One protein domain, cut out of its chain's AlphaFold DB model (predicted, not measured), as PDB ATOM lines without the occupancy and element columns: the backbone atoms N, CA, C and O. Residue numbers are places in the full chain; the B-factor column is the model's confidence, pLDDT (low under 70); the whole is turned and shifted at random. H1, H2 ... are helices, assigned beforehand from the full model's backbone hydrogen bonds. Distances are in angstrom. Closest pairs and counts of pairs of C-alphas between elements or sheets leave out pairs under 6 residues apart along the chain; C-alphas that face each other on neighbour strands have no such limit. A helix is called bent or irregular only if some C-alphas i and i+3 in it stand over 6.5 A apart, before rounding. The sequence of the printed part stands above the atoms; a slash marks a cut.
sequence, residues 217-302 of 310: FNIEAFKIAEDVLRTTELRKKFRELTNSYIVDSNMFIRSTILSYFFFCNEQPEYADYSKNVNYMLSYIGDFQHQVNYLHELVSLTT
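Overview. This is residues 217 to 302 of the 310 residues of the protein "TRPC4AP" of Bugula neritina (UniProt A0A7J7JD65). Look first for a short helix near the middle, H5, packed across the longest helix, H3. H1, H2 and H3 make the sides of a loose triangle, H4 sits where H3 ends, and H6 folds back so that its later part meets the beginning of H3. The printed part has 86 residues with six named helices, H1 to H6 in order along the chain, and no named strand; the class is all helix. The whole is compact, with a radius of gyration of the C-alphas of 13.0 A, and spans 42 by 29 by 19 A.

Arrangement. Begin with H3, residues 246 to 265, a hub that touches three helices. It has a kink of 31 degrees near residue 253 and is irregular, with C-alphas 248 and 251 7.5 A apart. With residues 253 to 261 alone it touches H5, residues 279 to 285, the other hub; they are about perpendicular at 86 degrees, and the closest C-alphas, of Tyr 260 and Leu 281, are 5.8 A apart. With residues 260 to 265 alone H3 touches H4, residues 268 to 277, at a steep tilt of 52 degrees, opposite ways; the closest C-alphas are those of Cys 264 and Ala 271, 4.4 A. H4 is irregular too, with C-alphas 269 and 272 7.4 A apart, and touches H5 only at the corner, Lys 275 to Ser 282 being the closest C-alphas at 4.8 A. H6, residues 287 to 300, only just touches H3, with 3 pairs of C-alphas within 8 A; H6 touches with its residues 293 to 297 alone and H3 with its residues 246 to 247 alone, at a shallow tilt of 28 degrees, opposite ways, and the closest C-alphas, of Val 247 and Leu 297, are 7.0 A apart. H1, residues 219 to 228, touches H5 at a steep tilt of 51 degrees, its closest C-alphas being Glu 226 and Tyr 279, 6.9 A. H2, residues 232 to 244, touches no helix but is near H3, where the C-alphas of Thr 242 and Ser 249 are 5.9 A apart. The packing is mostly crossed. In H1, H2, H5 and H6 every O i to N i+4 pair is within hydrogen-bond range; in H3 14 of 16 are, in H4 4 of 6.

Along the chain. Find C-alpha 246 at (17.899, 45.732, 35.270); from there H3 runs 26.5 A to C-alpha 265. H6 runs 20.1 A to C-alpha 300 at (11.188, 52.326, 36.185), and H2 18.0 A. H1 begins at C-alpha 219 (34.828, 38.583, 20.975) and runs 14.4 A; H4 measures 14.2 A and H5 9.7 A.

Size, cuts and confidence. The C-alphas farthest apart are those of Glu 269 and Thr 302, 42.0 A. The printed part has no cut, and its five links are tight. Mean pLDDT of the printed part is 92.5; look at residues 301 to 302 for values under 70.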
ATOM      1  N   PHE A 217      33.134  45.049  22.980       95.75
ATOM      2  CA  PHE A 217      33.806  44.901  21.685       95.75
ATOM      3  C   PHE A 217      34.898  43.815  21.638       95.75
ATOM      4  O   PHE A 217      35.731  43.817  20.736       95.75
ATOM      5  N   ASN A 218      34.909  42.872  22.586       95.88
ATOM      6  CA  ASN A 218      35.924  41.828  22.679       95.88
ATOM      7  C   ASN A 218      35.319  40.435  22.506       95.88
ATOM      8  O   ASN A 218      34.784  39.853  23.450       95.88
ATOM      9  N   ILE A 219      35.433  39.879  21.299       95.50
ATOM     10  CA  ILE A 219      34.828  38.583  20.975       95.50
ATOM     11  C   ILE A 219      35.385  37.433  21.831       95.50
ATOM     12  O   ILE A 219      34.653  36.510  22.176       95.50
ATOM     13  N   GLU A 220      36.656  37.505  22.241       95.94
ATOM     14  CA  GLU A 220      37.278  36.492  23.102       95.94
ATOM     15  C   GLU A 220      36.638  36.474  24.492       95.94
ATOM     16  O   GLU A 220      36.452  35.410  25.080       95.94
ATOM     17  N   ALA A 221      36.223  37.636  25.001       97.56
ATOM     18  CA  ALA A 221      35.488  37.719  26.256       97.56
ATOM     19  C   ALA A 221      34.125  37.011  26.162       97.56
ATOM     20  O   ALA A 221      33.746  36.285  27.082       97.56
ATOM     21  N   PHE A 222      33.414  37.167  25.040       97.69
ATOM     22  CA  PHE A 222      32.135  36.491  24.799       97.69
ATOM     23  C   PHE A 222      32.288  34.977  24.621       97.69
ATOM     24  O   PHE A 222      31.457  34.234  25.139       97.69
ATOM     25  N   LYS A 223      33.367  34.510  23.978       96.81
ATOM     26  CA  LYS A 223      33.707  33.076  23.912       96.81
ATOM     27  C   LYS A 223      33.944  32.491  25.305       96.81
ATOM     28  O   LYS A 223      33.347  31.483  25.658       96.81
ATOM     29  N   ILE A 224      34.738  33.172  26.134       97.44
ATOM     30  CA  ILE A 224      34.977  32.746  27.521       97.44
ATOM     31  C   ILE A 224      33.673  32.755  28.330       97.44
ATOM     32  O   ILE A 224      33.440  31.852  29.130       97.44
ATOM     33  N   ALA A 225      32.814  33.761  28.148       96.75
ATOM     34  CA  ALA A 225      31.524  33.819  28.832       96.75
ATOM     35  C   ALA A 225      30.609  32.651  28.433       96.75
ATOM     36  O   ALA A 225      29.937  32.094  29.301       96.75
ATOM     37  N   GLU A 226      30.624  32.247  27.162       94.75
ATOM     38  CA  GLU A 226      29.901  31.074  26.662       94.75
ATOM     39  C   GLU A 226      30.377  29.784  27.347       94.75
ATOM     40  O   GLU A 226      29.555  28.995  27.817       94.75
ATOM     41  N   ASP A 227      31.694  29.615  27.501       95.12
ATOM     42  CA  ASP A 227      32.289  28.464  28.192       95.12
ATOM     43  C   ASP A 227      31.934  28.427  29.688       95.12
ATOM     44  O   ASP A 227      31.706  27.360  30.267       95.12
ATOM     45  N   VAL A 228      31.862  29.592  30.341       95.50
ATOM     46  CA  VAL A 228      31.436  29.696  31.749       95.50
ATOM     47  C   VAL A 228      29.944  29.396  31.889       95.50
ATOM     48  O   VAL A 228      29.533  28.700  32.818       95.50
ATOM     49  N   LEU A 229      29.127  29.876  30.952       95.06
ATOM     50  CA  LEU A 229      27.678  29.678  30.892       95.06
ATOM     51  C   LEU A 229      27.308  28.453  30.035       95.06
ATOM     52  O   LEU A 229      26.335  28.474  29.283       95.06
ATOM     53  N   ARG A 230      28.071  27.362  30.160       92.56
ATOM     54  CA  ARG A 230      27.947  26.177  29.295       92.56
ATOM     55  C   ARG A 230      26.620  25.419  29.389       92.56
ATOM     56  O   ARG A 230      26.289  24.682  28.466       92.56
ATOM     57  N   THR A 231      25.886  25.528  30.502       94.38
ATOM     58  CA  THR A 231      24.616  24.802  30.690       94.38
ATOM     59  C   THR A 231      23.413  25.727  30.596       94.38
ATOM     60  O   THR A 231      23.477  26.915  30.926       94.38
ATOM     61  N   THR A 232      22.280  25.164  30.185       93.50
ATOM     62  CA  THR A 232      21.005  25.874  30.060       93.50
ATOM     63  C   THR A 232      20.558  26.487  31.389       93.50
ATOM     64  O   THR A 232      20.006  27.588  31.413       93.50
ATOM     65  N   GLU A 233      20.844  25.819  32.507       94.88
ATOM     66  CA  GLU A 233      20.526  26.267  33.865       94.88
ATOM     67  C   GLU A 233      21.362  27.487  34.255       94.88
ATOM     68  O   GLU A 233      20.816  28.457  34.779       94.88
ATOM     69  N   LEU A 234      22.669  27.478  33.960       95.25
ATOM     70  CA  LEU A 234      23.551  28.619  34.226       95.25
ATOM     71  C   LEU A 234      23.148  29.832  33.386       95.25
ATOM     72  O   LEU A 234      23.045  30.938  33.915       95.25
ATOM     73  N   ARG A 235      22.840  29.618  32.101       95.31
ATOM     74  CA  ARG A 235      22.321  30.660  31.198       95.31
ATOM     75  C   ARG A 235      21.014  31.254  31.716       95.31
ATOM     76  O   ARG A 235      20.866  32.474  31.762       95.31
ATOM     77  N   LYS A 236      20.077  30.401  32.141       94.62
ATOM     78  CA  LYS A 236      18.800  30.819  32.731       94.62
ATOM     79  C   LYS A 236      19.013  31.632  34.006       94.62
ATOM     80  O   LYS A 236      18.477  32.731  34.095       94.62
ATOM     81  N   LYS A 237      19.847  31.148  34.929       95.00
ATOM     82  CA  LYS A 237      20.155  31.840  36.186       95.00
ATOM     83  C   LYS A 237      20.804  33.206  35.946       95.00
ATOM     84  O   LYS A 237      20.405  34.188  36.565       95.00
ATOM     85  N   PHE A 238      21.767  33.290  35.026       95.38
ATOM     86  CA  PHE A 238      22.423  34.555  34.678       95.38
ATOM     87  C   PHE A 238      21.440  35.566  34.077       95.38
ATOM     88  O   PHE A 238      21.451  36.743  34.441       95.38
ATOM     89  N   ARG A 239      20.554  35.104  33.190       93.56
ATOM     90  CA  ARG A 239      19.503  35.930  32.582       93.56
ATOM     91  C   ARG A 239      18.504  36.433  33.619       93.56
ATOM     92  O   ARG A 239      18.214  37.623  33.653       93.56
ATOM     93  N   GLU A 240      17.999  35.550  34.474       93.50
ATOM     94  CA  GLU A 240      17.066  35.913  35.547       93.50
ATOM     95  C   GLU A 240      17.684  36.941  36.491       93.50
ATOM     96  O   GLU A 240      17.028  37.922  36.830       93.50
ATOM     97  N   LEU A 241      18.962  36.779  36.843       93.62
ATOM     98  CA  LEU A 241      19.689  37.762  37.637       93.62
ATOM     99  C   LEU A 241      19.799  39.108  36.906       93.62
ATOM    100  O   LEU A 241      19.484  40.145  37.480       93.62
ATOM    101  N   THR A 242      20.200  39.097  35.633       92.94
ATOM    102  CA  THR A 242      20.364  40.315  34.820       92.94
ATOM    103  C   THR A 242      19.057  41.103  34.712       92.94
ATOM    104  O   THR A 242      19.068  42.319  34.896       92.94
ATOM    105  N   ASN A 243      17.935  40.414  34.483       90.62
ATOM    106  CA  ASN A 243      16.609  41.026  34.354       90.62
ATOM    107  C   ASN A 243      16.061  41.504  35.709       90.62
ATOM    108  O   ASN A 243      15.475  42.576  35.799       90.62
ATOM    109  N   SER A 244      16.287  40.739  36.784       90.69
ATOM    110  CA  SER A 244      15.814  41.101  38.134       90.69
ATOM    111  C   SER A 244      16.503  42.355  38.687       90.69
ATOM    112  O   SER A 244      15.949  43.037  39.547       90.69
ATOM    113  N   TYR A 245      17.702  42.665  38.188       91.06
ATOM    114  CA  TYR A 245      18.507  43.825  38.571       91.06
ATOM    115  C   TYR A 245      18.770  44.746  37.371       91.06
ATOM    116  O   TYR A 245      19.885  45.225  37.189       91.06
ATOM    117  N   ILE A 246      17.752  44.999  36.540       90.94
ATOM    118  CA  ILE A 246      17.899  45.732  35.270       90.94
ATOM    119  C   ILE A 246      18.534  47.126  35.411       90.94
ATOM    120  O   ILE A 246      19.294  47.552  34.546       90.94
ATOM    121  N   VAL A 247      18.271  47.837  36.514       90.31
ATOM    122  CA  VAL A 247      18.884  49.151  36.780       90.31
ATOM    123  C   VAL A 247      20.390  49.005  37.005       90.31
ATOM    124  O   VAL A 247      21.175  49.749  36.418       90.31
ATOM    125  N   ASP A 248      20.791  48.019  37.809       91.88
ATOM    126  CA  ASP A 248      22.188  47.752  38.156       91.88
ATOM    127  C   ASP A 248      22.960  47.104  36.988       91.88
ATOM    128  O   ASP A 248      24.164  47.307  36.848       91.88
ATOM    129  N   SER A 249      22.276  46.345  36.123       94.00
ATOM    130  CA  SER A 249      22.856  45.645  34.968       94.00
ATOM    131  C   SER A 249      22.799  46.446  33.657       94.00
ATOM    132  O   SER A 249      23.359  46.020  32.644       94.00
ATOM    133  N   ASN A 250      22.192  47.637  33.656       92.31
ATOM    134  CA  ASN A 250      21.973  48.448  32.454       92.31
ATOM    135  C   ASN A 250      23.265  48.752  31.668       92.31
ATOM    136  O   ASN A 250      23.290  48.673  30.438       92.31
ATOM    137  N   MET A 251      24.371  49.068  32.354       92.19
ATOM    138  CA  MET A 251      25.659  49.309  31.684       92.19
ATOM    139  C   MET A 251      26.164  48.067  30.944       92.19
ATOM    140  O   MET A 251      26.657  48.183  29.819       92.19
ATOM    141  N   PHE A 252      25.979  46.886  31.532       96.31
ATOM    142  CA  PHE A 252      26.321  45.606  30.925       96.31
ATOM    143  C   PHE A 252      25.432  45.275  29.722       96.31
ATOM    144  O   PHE A 252      25.958  44.927  28.661       96.31
ATOM    145  N   ILE A 253      24.112  45.456  29.838       95.25
ATOM    146  CA  ILE A 253      23.167  45.230  28.731       95.25
ATOM    147  C   ILE A 253      23.519  46.141  27.549       95.25
ATOM    148  O   ILE A 253      23.728  45.656  26.438       95.25
ATOM    149  N   ARG A 254      23.679  47.450  27.790       93.88
ATOM    150  CA  ARG A 254      24.048  48.423  26.751       93.88
ATOM    151  C   ARG A 254      25.371  48.068  26.079       93.88
ATOM    152  O   ARG A 254      25.463  48.104  24.856       93.88
ATOM    153  N   SER A 255      26.388  47.722  26.869       95.62
ATOM    154  CA  SER A 255      27.692  47.290  26.354       95.62
ATOM    155  C   SER A 255      27.566  46.058  25.452       95.62
ATOM    156  O   SER A 255      28.163  46.002  24.375       95.62
ATOM    157  N   THR A 256      26.729  45.099  25.846       96.69
ATOM    158  CA  THR A 256      26.517  43.864  25.087       96.69
ATOM    159  C   THR A 256      25.761  44.110  23.783       96.69
ATOM    160  O   THR A 256      26.178  43.599  22.748       96.69
ATOM    161  N   ILE A 257      24.722  44.957  23.795       95.81
ATOM    162  CA  ILE A 257      24.002  45.379  22.580       95.81
ATOM    163  C   ILE A 257      24.968  46.040  21.591       95.81
ATOM    164  O   ILE A 257      25.023  45.665  20.422       95.81
ATOM    165  N   LEU A 258      25.769  47.004  22.058       95.44
ATOM    166  CA  LEU A 258      26.740  47.694  21.205       95.44
ATOM    167  C   LEU A 258      27.792  46.728  20.649       95.44
ATOM    168  O   LEU A 258      28.154  46.830  19.479       95.44
ATOM    169  N   SER A 259      28.247  45.773  21.460       96.50
ATOM    170  CA  SER A 259      29.194  44.740  21.025       96.50
ATOM    171  C   SER A 259      28.587  43.832  19.956       96.50
ATOM    172  O   SER A 259      29.240  43.568  18.951       96.50
ATOM    173  N   TYR A 260      27.328  43.416  20.117       96.69
ATOM    174  CA  TYR A 260      26.603  42.643  19.110       96.69
ATOM    175  C   TYR A 260      26.541  43.377  17.764       96.69
ATOM    176  O   TYR A 260      26.900  42.805  16.732       96.69
ATOM    177  N   PHE A 261      26.152  44.656  17.765       95.12
ATOM    178  CA  PHE A 261      26.115  45.457  16.539       95.12
ATOM    179  C   PHE A 261      27.502  45.659  15.930       95.12
ATOM    180  O   PHE A 261      27.639  45.587  14.712       95.12
ATOM    181  N   PHE A 262      28.528  45.870  16.754       94.62
ATOM    182  CA  PHE A 262      29.908  45.973  16.289       94.62
ATOM    183  C   PHE A 262      30.362  44.688  15.583       94.62
ATOM    184  O   PHE A 262      30.840  44.755  14.457       94.62
ATOM    185  N   PHE A 263      30.130  43.508  16.163       95.62
ATOM    186  CA  PHE A 263      30.495  42.244  15.510       95.62
ATOM    187  C   PHE A 263      29.665  41.948  14.259       95.62
ATOM    188  O   PHE A 263      30.153  41.324  13.328       95.62
ATOM    189  N   CYS A 264      28.412  42.397  14.196       93.88
ATOM    190  CA  CYS A 264      27.590  42.177  13.008       93.88
ATOM    191  C   CYS A 264      27.956  43.093  11.832       93.88
ATOM    192  O   CYS A 264      27.764  42.681  10.690       93.88
ATOM    193  N   ASN A 265      28.428  44.315  12.103       93.06
ATOM    194  CA  ASN A 265      28.617  45.348  11.079       93.06
ATOM    195  C   ASN A 265      30.091  45.676  10.800       93.06
ATOM    196  O   ASN A 265      30.458  45.854   9.645       93.06
ATOM    197  N   GLU A 266      30.930  45.733  11.835       92.06
ATOM    198  CA  GLU A 266      32.331  46.178  11.744       92.06
ATOM    199  C   GLU A 266      33.334  45.012  11.739       92.06
ATOM    200  O   GLU A 266      34.460  45.173  11.274       92.06
ATOM    201  N   GLN A 267      32.941  43.827  12.230       91.31
ATOM    202  CA  GLN A 267      33.754  42.597  12.179       91.31
ATOM    203  C   GLN A 267      32.960  41.403  11.620       91.31
ATOM    204  O   GLN A 267      32.638  40.474  12.370       91.31
ATOM    205  N   PRO A 268      32.619  41.405  10.314       89.19
ATOM    206  CA  PRO A 268      31.734  40.412   9.701       89.19
ATOM    207  C   PRO A 268      32.163  38.954   9.909       89.19
ATOM    208  O   PRO A 268      31.310  38.065   9.911       89.19
ATOM    209  N   GLU A 269      33.453  38.692  10.134       93.69
ATOM    210  CA  GLU A 269      33.985  37.370  10.474       93.69
ATOM    211  C   GLU A 269      33.369  36.772  11.752       93.69
ATOM    212  O   GLU A 269      33.340  35.551  11.912       93.69
ATOM    213  N   TYR A 270      32.834  37.609  12.645       95.19
ATOM    214  CA  TYR A 270      32.171  37.195  13.883       95.19
ATOM    215  C   TYR A 270      30.644  37.302  13.824       95.19
ATOM    216  O   TYR A 270      29.981  36.976  14.813       95.19
ATOM    217  N   ALA A 271      30.062  37.724  12.698       94.75
ATOM    218  CA  ALA A 271      28.622  37.943  12.584       94.75
ATOM    219  C   ALA A 271      27.818  36.647  12.771       94.75
ATOM    220  O   ALA A 271      26.852  36.632  13.534       94.75
ATOM    221  N   ASP A 272      28.228  35.552  12.122       95.12
ATOM    222  CA  ASP A 272      27.550  34.252  12.244       95.12
ATOM    223  C   ASP A 272      27.654  33.695  13.672       95.12
ATOM    224  O   ASP A 272      26.645  33.353  14.289       95.12
ATOM    225  N   TYR A 273      28.859  33.731  14.251       95.50
ATOM    226  CA  TYR A 273      29.081  33.327  15.639       95.50
ATOM    227  C   TYR A 273      28.207  34.133  16.615       95.50
ATOM    228  O   TYR A 273      27.589  33.564  17.514       95.50
ATOM    229  N   SER A 274      28.108  35.450  16.423       94.75
ATOM    230  CA  SER A 274      27.334  36.335  17.304       94.75
ATOM    231  C   SER A 274      25.825  36.096  17.210       94.75
ATOM    232  O   SER A 274      25.134  36.191  18.222       94.75
ATOM    233  N   LYS A 275      25.312  35.791  16.013       94.00
ATOM    234  CA  LYS A 275      23.875  35.595  15.763       94.00
ATOM    235  C   LYS A 275      23.390  34.196  16.126       94.00
ATOM    236  O   LYS A 275      22.296  34.060  16.660       94.00
ATOM    237  N   ASN A 276      24.194  33.177  15.827       92.62
ATOM    238  CA  ASN A 276      23.726  31.792  15.802       92.62
ATOM    239  C   ASN A 276      24.398  30.894  16.846       92.62
ATOM    240  O   ASN A 276      23.858  29.839  17.169       92.62
ATOM    241  N   VAL A 277      25.563  31.284  17.376       92.56
ATOM    242  CA  VAL A 277      26.364  30.418  18.259       92.56
ATOM    243  C   VAL A 277      26.408  30.940  19.691       92.56
ATOM    244  O   VAL A 277      26.156  30.182  20.625       92.56
ATOM    245  N   ASN A 278      26.728  32.218  19.888       94.50
ATOM    246  CA  ASN A 278      26.850  32.793  21.223       94.50
ATOM    247  C   ASN A 278      25.468  33.078  21.825       94.50
ATOM    248  O   ASN A 278      24.693  33.872  21.284       94.50
ATOM    249  N   TYR A 279      25.161  32.464  22.965       92.44
ATOM    250  CA  TYR A 279      23.850  32.567  23.602       92.44
ATOM    251  C   TYR A 279      23.539  33.999  24.050       92.44
ATOM    252  O   TYR A 279      22.432  34.496  23.850       92.44
ATOM    253  N   MET A 280      24.513  34.671  24.661       92.88
ATOM    254  CA  MET A 280      24.319  36.009  25.216       92.88
ATOM    255  C   MET A 280      24.101  37.049  24.114       92.88
ATOM    256  O   MET A 280      23.170  37.849  24.203       92.88
ATOM    257  N   LEU A 281      24.944  37.022  23.078       95.19
ATOM    258  CA  LEU A 281      24.864  37.939  21.944       95.19
ATOM    259  C   LEU A 281      23.606  37.701  21.109       95.19
ATOM    260  O   LEU A 281      22.946  38.672  20.758       95.19
ATOM    261  N   SER A 282      23.230  36.448  20.847       93.44
ATOM    262  CA  SER A 282      22.001  36.134  20.104       93.44
ATOM    263  C   SER A 282      20.742  36.555  20.866       93.44
ATOM    264  O   SER A 282      19.860  37.189  20.292       93.44
ATOM    265  N   TYR A 283      20.682  36.288  22.174       92.00
ATOM    266  CA  TYR A 283      19.553  36.678  23.019       92.00
ATOM    267  C   TYR A 283      19.400  38.205  23.125       92.00
ATOM    268  O   TYR A 283      18.296  38.724  22.997       92.00
ATOM    269  N   ILE A 284      20.501  38.938  23.326       90.56
ATOM    270  CA  ILE A 284      20.480  40.411  23.401       90.56
ATOM    271  C   ILE A 284      20.332  41.059  22.015       90.56
ATOM    272  O   ILE A 284      19.830  42.178  21.900       90.56
ATOM    273  N   GLY A 285      20.770  40.381  20.957       88.38
ATOM    274  CA  GLY A 285      20.668  40.838  19.575       88.38
ATOM    275  C   GLY A 285      19.245  40.821  19.018       88.38
ATOM    276  O   GLY A 285      18.975  41.506  18.031       88.38
ATOM    277  N   ASP A 286      18.335  40.080  19.650       92.62
ATOM    278  CA  ASP A 286      16.929  40.038  19.272       92.62
ATOM    279  C   ASP A 286      16.216  41.368  19.576       92.62
ATOM    280  O   ASP A 286      16.237  41.894  20.693       92.62
ATOM    281  N   PHE A 287      15.550  41.911  18.555       90.38
ATOM    282  CA  PHE A 287      14.916  43.226  18.619       90.38
ATOM    283  C   PHE A 287      13.810  43.299  19.678       90.38
ATOM    284  O   PHE A 287      13.683  44.314  20.363       90.38
ATOM    285  N   GLN A 288      13.034  42.226  19.859       91.56
ATOM    286  CA  GLN A 288      11.956  42.216  20.843       91.56
ATOM    287  C   GLN A 288      12.518  42.319  22.264       91.56
ATOM    288  O   GLN A 288      11.995  43.084  23.076       91.56
ATOM    289  N   HIS A 289      13.609  41.611  22.559       90.88
ATOM    290  CA  HIS A 289      14.283  41.725  23.853       90.88
ATOM    291  C   HIS A 289      14.846  43.135  24.078       90.88
ATOM    292  O   HIS A 289      14.667  43.688  25.162       90.88
ATOM    293  N   GLN A 290      15.453  43.759  23.063       90.88
ATOM    294  CA  GLN A 290      15.952  45.139  23.166       90.88
ATOM    295  C   GLN A 290      14.834  46.143  23.480       90.88
ATOM    296  O   GLN A 290      14.996  46.995  24.356       90.88
ATOM    297  N   VAL A 291      13.686  46.023  22.806       90.38
ATOM    298  CA  VAL A 291      12.509  46.869  23.059       90.38
ATOM    299  C   VAL A 291      11.957  46.639  24.464       90.38
ATOM    300  O   VAL A 291      11.647  47.608  25.156       90.38
ATOM    301  N   ASN A 292      11.883  45.385  24.915       90.00
ATOM    302  CA  ASN A 292      11.422  45.056  26.265       90.00
ATOM    303  C   ASN A 292      12.336  45.676  27.333       90.00
ATOM    304  O   ASN A 292      11.838  46.308  28.262       90.00
ATOM    305  N   TYR A 293      13.660  45.585  27.165       89.38
ATOM    306  CA  TYR A 293      14.615  46.222  28.077       89.38
ATOM    307  C   TYR A 293      14.451  47.740  28.125       89.38
ATOM    308  O   TYR A 293      14.446  48.330  29.207       89.38
ATOM    309  N   LEU A 294      14.285  48.381  26.966       86.62
ATOM    310  CA  LEU A 294      14.034  49.819  26.900       86.62
ATOM    311  C   LEU A 294      12.731  50.186  27.624       86.62
ATOM    312  O   LEU A 294      12.714  51.123  28.418       86.62
ATOM    313  N   HIS A 295      11.659  49.436  27.377       87.94
ATOM    314  CA  HIS A 295      10.362  49.646  28.010       87.94
ATOM    315  C   HIS A 295      10.437  49.501  29.534       87.94
ATOM    316  O   HIS A 295       9.922  50.357  30.254       87.94
ATOM    317  N   GLU A 296      11.095  48.460  30.042       87.88
ATOM    318  CA  GLU A 296      11.290  48.256  31.480       87.88
ATOM    319  C   GLU A 296      12.102  49.395  32.111       87.88
ATOM    320  O   GLU A 296      11.667  49.976  33.105       87.88
ATOM    321  N   LEU A 297      13.230  49.790  31.507       84.44
ATOM    322  CA  LEU A 297      14.051  50.898  32.010       84.44
ATOM    323  C   LEU A 297      13.279  52.225  32.043       84.44
ATOM    324  O   LEU A 297      13.326  52.946  33.042       84.44
ATOM    325  N   VAL A 298      12.535  52.541  30.980       84.38
ATOM    326  CA  VAL A 298      11.707  53.756  30.918       84.38
ATOM    327  C   VAL A 298      10.599  53.708  31.969       84.38
ATOM    328  O   VAL A 298      10.385  54.693  32.670       84.38
ATOM    329  N   SER A 299       9.952  52.555  32.147       85.50
ATOM    330  CA  SER A 299       8.857  52.377  33.113       85.50
ATOM    331  C   SER A 299       9.313  52.516  34.570       85.50
ATOM    332  O   SER A 299       8.559  52.985  35.420       85.50
ATOM    333  N   LEU A 300      10.561  52.147  34.868       82.44
ATOM    334  CA  LEU A 300      11.188  52.326  36.185       82.44
ATOM    335  C   LEU A 300      11.630  53.778  36.447       82.44
ATOM    336  O   LEU A 300      11.915  54.160  37.590       82.44
ATOM    337  N   THR A 301      11.680  54.608  35.406       69.19
ATOM    338  CA  THR A 301      12.080  56.011  35.507       69.19
ATOM    339  C   THR A 301      10.884  56.867  35.932       69.19
ATOM    340  O   THR A 301      10.149  57.409  35.114       69.19
ATOM    341  N   THR A 302      10.672  57.009  37.242       69.44
ATOM    342  CA  THR A 302       9.659  57.934  37.782       69.44
ATOM    343  C   THR A 302      10.203  59.366  37.882       69.44
ATOM    344  O   THR A 302      11.404  59.573  38.051       69.44
TER     345      THR A 302